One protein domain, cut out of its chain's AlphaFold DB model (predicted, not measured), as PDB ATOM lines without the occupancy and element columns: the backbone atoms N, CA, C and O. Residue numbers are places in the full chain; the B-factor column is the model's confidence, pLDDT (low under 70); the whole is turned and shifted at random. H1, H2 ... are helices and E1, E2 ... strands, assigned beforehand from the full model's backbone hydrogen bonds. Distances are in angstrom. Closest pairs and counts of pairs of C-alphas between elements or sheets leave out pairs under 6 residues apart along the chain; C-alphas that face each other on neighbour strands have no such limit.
ATOM      1  N   LEU A   3     167.857 279.984 345.464       89.38
ATOM      2  CA  LEU A   3     167.786 281.242 346.213       89.38
ATOM      3  C   LEU A   3     169.120 281.626 346.869       89.38
ATOM      4  O   LEU A   3     169.586 282.741 346.668       89.38
ATOM      5  N   ALA A   4     169.763 280.695 347.584       92.12
ATOM      6  CA  ALA A   4     171.047 280.953 348.243       92.12
ATOM      7  C   ALA A   4     172.120 281.424 347.242       92.12
ATOM      8  O   ALA A   4     172.773 282.435 347.467       92.12
ATOM      9  N   LYS A   5     172.221 280.762 346.079       92.56
ATOM     10  CA  LYS A   5     173.154 281.161 345.012       92.56
ATOM     11  C   LYS A   5     172.846 282.543 344.434       92.56
ATOM     12  O   LYS A   5     173.767 283.299 344.161       92.56
ATOM     13  N   ARG A   6     171.566 282.881 344.238       95.06
ATOM     14  CA  ARG A   6     171.166 284.209 343.737       95.06
ATOM     15  C   ARG A   6     171.528 285.321 344.718       95.06
ATOM     16  O   ARG A   6     171.973 286.374 344.284       95.06
ATOM     17  N   LEU A   7     171.349 285.079 346.015       93.38
ATOM     18  CA  LEU A   7     171.738 286.029 347.055       93.38
ATOM     19  C   LEU A   7     173.257 286.207 347.102       93.38
ATOM     20  O   LEU A   7     173.731 287.334 347.163       93.38
ATOM     21  N   GLU A   8     174.017 285.117 347.008       94.31
ATOM     22  CA  GLU A   8     175.480 285.179 346.953       94.31
ATOM     23  C   GLU A   8     175.971 286.000 345.750       94.31
ATOM     24  O   GLU A   8     176.739 286.942 345.936       94.31
ATOM     25  N   LEU A   9     175.437 285.733 344.552       95.31
ATOM     26  CA  LEU A   9     175.755 286.499 343.341       95.31
ATOM     27  C   LEU A   9     175.408 287.983 343.474       95.31
ATOM     28  O   LEU A   9     176.237 288.820 343.147       95.31
ATOM     29  N   PHE A  10     174.229 288.316 344.009       94.56
ATOM     30  CA  PHE A  10     173.834 289.710 344.223       94.56
ATOM     31  C   PHE A  10     174.876 290.476 345.047       94.56
ATOM     32  O   PHE A  10     175.283 291.570 344.668       94.56
ATOM     33  N   TRP A  11     175.344 289.902 346.157       93.31
ATOM     34  CA  TRP A  11     176.360 290.549 346.986       93.31
ATOM     35  C   TRP A  11     177.717 290.621 346.283       93.31
ATOM     36  O   TRP A  11     178.404 291.638 346.373       93.31
ATOM     37  N   HIS A  12     178.102 289.574 345.553       93.56
ATOM     38  CA  HIS A  12     179.358 289.558 344.799       93.56
ATOM     39  C   HIS A  12     179.373 290.619 343.694       93.56
ATOM     40  O   HIS A  12     180.372 291.323 343.564       93.56
ATOM     41  N   ASP A  13     178.257 290.811 342.988       95.62
ATOM     42  CA  ASP A  13     178.087 291.854 341.966       95.62
ATOM     43  C   ASP A  13     178.181 293.270 342.555       95.62
ATOM     44  O   ASP A  13     178.580 294.213 341.875       95.62
ATOM     45  N   GLN A  14     177.853 293.434 343.839       90.44
ATOM     46  CA  GLN A  14     178.035 294.682 344.588       90.44
ATOM     47  C   GLN A  14     179.460 294.842 345.162       90.44
ATOM     48  O   GLN A  14     179.733 295.790 345.894       90.44
ATOM     49  N   GLY A  15     180.383 293.928 344.843       90.06
ATOM     50  CA  GLY A  15     181.780 293.959 345.284       90.06
ATOM     51  C   GLY A  15     182.046 293.233 346.604       90.06
ATOM     52  O   GLY A  15     183.183 293.209 347.070       90.06
ATOM     53  N   TYR A  16     181.037 292.598 347.198       90.06
ATOM     54  CA  TYR A  16     181.126 291.929 348.492       90.06
ATOM     55  C   TYR A  16     181.423 290.429 348.356       90.06
ATOM     56  O   TYR A  16     180.629 289.577 348.754       90.06
ATOM     57  N   ALA A  17     182.608 290.086 347.848       89.44
ATOM     58  CA  ALA A  17     183.016 288.694 347.594       89.44
ATOM     59  C   ALA A  17     183.042 287.788 348.848       89.44
ATOM     60  O   ALA A  17     183.051 286.564 348.748       89.44
ATOM     61  N   ALA A  18     183.066 288.381 350.047       90.62
ATOM     62  CA  ALA A  18     183.044 287.647 351.312       90.62
ATOM     63  C   ALA A  18     181.634 287.209 351.753       90.62
ATOM     64  O   ALA A  18     181.526 286.463 352.728       90.62
ATOM     65  N   ALA A  19     180.564 287.665 351.088       93.38
ATOM     66  CA  ALA A  19     179.201 287.238 351.392       93.38
ATOM     67  C   ALA A  19     179.002 285.768 351.009       93.38
ATOM     68  O   ALA A  19     179.393 285.350 349.917       93.38
ATOM     69  N   ARG A  20     178.396 284.986 351.905       94.06
ATOM     70  CA  ARG A  20     178.088 283.568 351.690       94.06
ATOM     71  C   ARG A  20     176.680 283.249 352.149       94.06
ATOM     72  O   ARG A  20     176.265 283.708 353.216       94.06
ATOM     73  N   PHE A  21     175.991 282.412 351.379       94.81
ATOM     74  CA  PHE A  21     174.640 281.944 351.685       94.81
ATOM     75  C   PHE A  21     174.542 280.430 351.516       94.81
ATOM     76  O   PHE A  21     175.075 279.859 350.566       94.81
ATOM     77  N   TRP A  22     173.824 279.761 352.412       94.06
ATOM     78  CA  TRP A  22     173.615 278.315 352.339       94.06
ATOM     79  C   TRP A  22     172.212 277.927 352.785       94.06
ATOM     80  O   TRP A  22     171.488 278.699 353.407       94.06
ATOM     81  N   ALA A  23     171.817 276.719 352.404       90.88
ATOM     82  CA  ALA A  23     170.578 276.117 352.853       90.88
ATOM     83  C   ALA A  23     170.827 275.367 354.155       90.88
ATOM     84  O   ALA A  23     171.781 274.599 354.250       90.88
ATOM     85  N   GLU A  24     169.951 275.564 355.124       89.69
ATOM     86  CA  GLU A  24     169.950 274.822 356.373       89.69
ATOM     87  C   GLU A  24     168.569 274.203 356.555       89.69
ATOM     88  O   GLU A  24     167.550 274.868 356.348       89.69
ATOM     89  N   LEU A  25     168.534 272.910 356.871       85.44
ATOM     90  CA  LEU A  25     167.287 272.202 357.120       85.44
ATOM     91  C   LEU A  25     166.653 272.750 358.402       85.44
ATOM     92  O   LEU A  25     167.315 272.863 359.431       85.44
ATOM     93  N   VAL A  26     165.371 273.092 358.334       82.00
ATOM     94  CA  VAL A  26     164.589 273.484 359.505       82.00
ATOM     95  C   VAL A  26     163.923 272.228 360.049       82.00
ATOM     96  O   VAL A  26     162.797 271.896 359.683       82.00
ATOM     97  N   GLU A  27     164.623 271.510 360.925       69.06
ATOM     98  CA  GLU A  27     164.022 270.443 361.731       69.06
ATOM     99  C   GLU A  27     163.192 271.052 362.869       69.06
ATOM    100  O   GLU A  27     163.538 270.951 364.042       69.06
ATOM    101  N   GLU A  28     162.085 271.726 362.553       58.16
ATOM    102  CA  GLU A  28     161.169 272.157 363.607       58.16
ATOM    103  C   GLU A  28     159.692 272.011 363.207       58.16
ATOM    104  O   GLU A  28     159.102 272.819 362.495       58.16
ATOM    105  N   ARG A  29     159.085 270.949 363.760       54.12
ATOM    106  CA  ARG A  29     157.671 270.853 364.181       54.12
ATOM    107  C   ARG A  29     156.544 270.665 363.160       54.12
ATOM    108  O   ARG A  29     155.391 270.673 363.581       54.12
ATOM    109  N   PHE A  30     156.800 270.330 361.900       51.12
ATOM    110  CA  PHE A  30     155.730 269.847 361.004       51.12
ATOM    111  C   PHE A  30     155.682 268.316 360.909       51.12
ATOM    112  O   PHE A  30     155.599 267.739 359.834       51.12
ATOM    113  N   ALA A  31     155.656 267.621 362.051       53.34
ATOM    114  CA  ALA A  31     155.394 266.173 362.091       53.34
ATOM    115  C   ALA A  31     153.932 265.803 361.724       53.34
ATOM    116  O   ALA A  31     153.512 264.656 361.863       53.34
ATOM    117  N   LYS A  32     153.129 266.769 361.265       59.47
ATOM    118  CA  LYS A  32     151.754 266.575 360.810       59.47
ATOM    119  C   LYS A  32     151.547 267.412 359.549       59.47
ATOM    120  O   LYS A  32     151.637 268.630 359.610       59.47
ATOM    121  N   VAL A  33     151.192 266.727 358.462       55.84
ATOM    122  CA  VAL A  33     150.868 267.225 357.110       55.84
ATOM    123  C   VAL A  33     152.067 267.336 356.149       55.84
ATOM    124  O   VAL A  33     152.608 268.409 355.924       55.84
ATOM    125  N   GLY A  34     152.384 266.213 355.491       55.75
ATOM    126  CA  GLY A  34     153.136 266.174 354.227       55.75
ATOM    127  C   GLY A  34     154.659 266.219 354.374       55.75
ATOM    128  O   GLY A  34     155.207 267.076 355.051       55.75
ATOM    129  N   SER A  35     155.354 265.293 353.717       60.59
ATOM    130  CA  SER A  35     156.812 265.108 353.753       60.59
ATOM    131  C   SER A  35     157.589 266.184 352.973       60.59
ATOM    132  O   SER A  35     158.355 265.857 352.067       60.59
ATOM    133  N   TYR A  36     157.366 267.464 353.265       63.91
ATOM    134  CA  TYR A  36     158.145 268.554 352.682       63.91
ATOM    135  C   TYR A  36     159.295 268.934 353.613       63.91
ATOM    136  O   TYR A  36     159.080 269.358 354.747       63.91
ATOM    137  N   GLU A  37     160.523 268.803 353.115       70.88
ATOM    138  CA  GLU A  37     161.710 269.330 353.781       70.88
ATOM    139  C   GLU A  37     161.704 270.860 353.665       70.88
ATOM    140  O   GLU A  37     161.778 271.427 352.571       70.88
ATOM    141  N   ILE A  38     161.572 271.545 354.800       78.31
ATOM    142  CA  ILE A  38     161.629 273.006 354.864       78.31
ATOM    143  C   ILE A  38     163.088 273.413 355.045       78.31
ATOM    144  O   ILE A  38     163.742 273.007 356.003       78.31
ATOM    145  N   TYR A  39     163.591 274.259 354.150       81.50
ATOM    146  CA  TYR A  39     164.938 274.818 354.242       81.50
ATOM    147  C   TYR A  39     164.873 276.319 354.519       81.50
ATOM    148  O   TYR A  39     164.163 277.052 353.828       81.50
ATOM    149  N   ARG A  40     165.668 276.794 355.482       88.19
ATOM    150  CA  ARG A  40     165.969 278.219 355.660       88.19
ATOM    151  C   ARG A  40     167.235 278.575 354.891       88.19
ATOM    152  O   ARG A  40     168.124 277.741 354.724       88.19
ATOM    153  N   VAL A  41     167.330 279.819 354.430       91.12
ATOM    154  CA  VAL A  41     168.590 280.348 353.900       91.12
ATOM    155  C   VAL A  41     169.330 281.043 355.034       91.12
ATOM    156  O   VAL A  41     168.842 282.030 355.577       91.12
ATOM    157  N   ALA A  42     170.497 280.520 355.381       93.12
ATOM    158  CA  ALA A  42     171.421 281.120 356.331       93.12
ATOM    159  C   ALA A  42     172.507 281.919 355.589       93.12
ATOM    160  O   ALA A  42     172.737 281.715 354.392       93.12
ATOM    161  N   SER A  43     173.154 282.851 356.292       94.00
ATOM    162  CA  SER A  43     174.209 283.703 355.733       94.00
ATOM    163  C   SER A  43     175.296 284.011 356.758       94.00
ATOM    164  O   SER A  43     175.066 283.896 357.961       94.00
ATOM    165  N   ASN A  44     176.470 284.431 356.286       93.50
ATOM    166  CA  ASN A  44     177.569 284.896 357.139       93.50
ATOM    167  C   ASN A  44     177.562 286.417 357.367       93.50
ATOM    168  O   ASN A  44     178.585 286.974 357.765       93.50
ATOM    169  N   LEU A  45     176.453 287.098 357.071       91.06
ATOM    170  CA  LEU A  45     176.351 288.536 357.272       91.06
ATOM    171  C   LEU A  45     176.328 288.859 358.774       91.06
ATOM    172  O   LEU A  45     175.559 288.282 359.538       91.06
ATOM    173  N   VAL A  46     177.142 289.825 359.181       87.88
ATOM    174  CA  VAL A  46     177.177 290.417 360.517       87.88
ATOM    175  C   VAL A  46     176.539 291.798 360.415       87.88
ATOM    176  O   VAL A  46     176.992 292.635 359.639       87.88
ATOM    177  N   ASN A  47     175.452 292.037 361.154       86.44
ATOM    178  CA  ASN A  47     174.672 293.285 361.080       86.44
ATOM    179  C   ASN A  47     174.245 293.669 359.649       86.44
ATOM    180  O   ASN A  47     174.190 294.843 359.295       86.44
ATOM    181  N   GLY A  48     173.955 292.665 358.816       86.25
ATOM    182  CA  GLY A  48     173.540 292.870 357.427       86.25
ATOM    183  C   GLY A  48     174.684 293.094 356.438       86.25
ATOM    184  O   GLY A  48     174.399 293.346 355.274       86.25
ATOM    185  N   LEU A  49     175.950 292.966 356.854       86.75
ATOM    186  CA  LEU A  49     177.121 293.138 355.990       86.75
ATOM    187  C   LEU A  49     178.089 291.953 356.085       86.75
ATOM    188  O   LEU A  49     178.164 291.300 357.121       86.75
ATOM    189  N   PRO A  50     178.862 291.645 355.032       87.62
ATOM    190  CA  PRO A  50     179.827 290.557 355.104       87.62
ATOM    191  C   PRO A  50     180.951 290.852 356.116       87.62
ATOM    192  O   PRO A  50     181.332 292.014 356.281       87.62
ATOM    193  N   PRO A  51     181.563 289.819 356.730       79.44
ATOM    194  CA  PRO A  51     182.438 289.965 357.901       79.44
ATOM    195  C   PRO A  51     183.622 290.925 357.729       79.44
ATOM    196  O   PRO A  51     183.997 291.595 358.675       79.44
ATOM    197  N   ARG A  52     184.190 291.033 356.519       70.75
ATOM    198  CA  ARG A  52     185.324 291.936 356.246       70.75
ATOM    199  C   ARG A  52     184.945 293.416 356.124       70.75
ATOM    200  O   ARG A  52     185.822 294.254 356.226       70.75
ATOM    201  N   TYR A  53     183.672 293.729 355.891       59.19
ATOM    202  CA  TYR A  53     183.198 295.104 355.680       59.19
ATOM    203  C   TYR A  53     182.559 295.696 356.938       59.19
ATOM    204  O   TYR A  53     182.468 296.912 357.067       59.19
ATOM    205  N   ALA A  54     182.125 294.850 357.877       56.12
ATOM    206  CA  ALA A  54     181.636 295.296 359.177       56.12
ATOM    207  C   ALA A  54     182.742 295.977 360.010       56.12
ATOM    208  O   ALA A  54     182.460 296.963 360.691       56.12
ATOM    209  N   ASP A  55     183.992 295.506 359.904       55.34
ATOM    210  CA  ASP A  55     185.143 296.084 360.618       55.34
ATOM    211  C   ASP A  55     185.506 297.500 360.129       55.34
ATOM    212  O   ASP A  55     185.970 298.319 360.922       55.34
ATOM    213  N   ASP A  56     185.229 297.827 358.860       55.06
ATOM    214  CA  ASP A  56     185.483 299.159 358.285       55.06
ATOM    215  C   ASP A  56     184.393 300.193 358.636       55.06
ATOM    216  O   ASP A  56     184.614 301.397 358.510       55.06
TER     217      ASP A  56
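Overview. This is residues 3 to 56 of the 61 residues of an uncharacterized protein of Proteobacteria bacterium SG_bin9 (UniProt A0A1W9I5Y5). A slender hairpin of strands E1 and E2 has helix H1 packed alongside it, its residues 3 to 11 near both strands, while the hairpin's long loop and the short helix H2 lie at opposite ends of the length. Residues 31 to 36 of the loop stick out. The printed part has 54 residues, in the order H1, E1, E2, H2, and is of mixed class. It is only just loose, close to extended, with a radius of gyration of the C-alphas of 14.6 A and spans of 47 by 20 by 10 A.

Arrangement. H1, residues 3 to 13, comes closest to E1, residues 21 to 25, at the C-alphas of Ala 4 and Phe 21, 5.1 A apart. E1 and E2, residues 39 to 43, form an antiparallel hairpin at 145 degrees, with N 24 and O 40 within hydrogen-bond range at 2.9 A. H2, residues 51 to 56, is apart from H1 and E1. Every O i to N i+4 pair is within range in H1; H2 has 0 of 2, and 1 of 3 O i to N i+3 pairs.

Along the chain. H1 begins at C-alpha 3 (167.786, 281.242, 346.213) and is 15.4 A long, E1 13.4 A, E2 12.9 A; H2, 9.7 A, ends at C-alpha 56 (185.483, 299.159, 358.285).

Size, cuts and confidence. The farthest C-alphas, of Val 33 and Asp 56, are 47.1 A apart. The printed part has no cut. The link E1 to E2 is long; pLDDT is under 70 at residues 27 to 36 and 53 to 56.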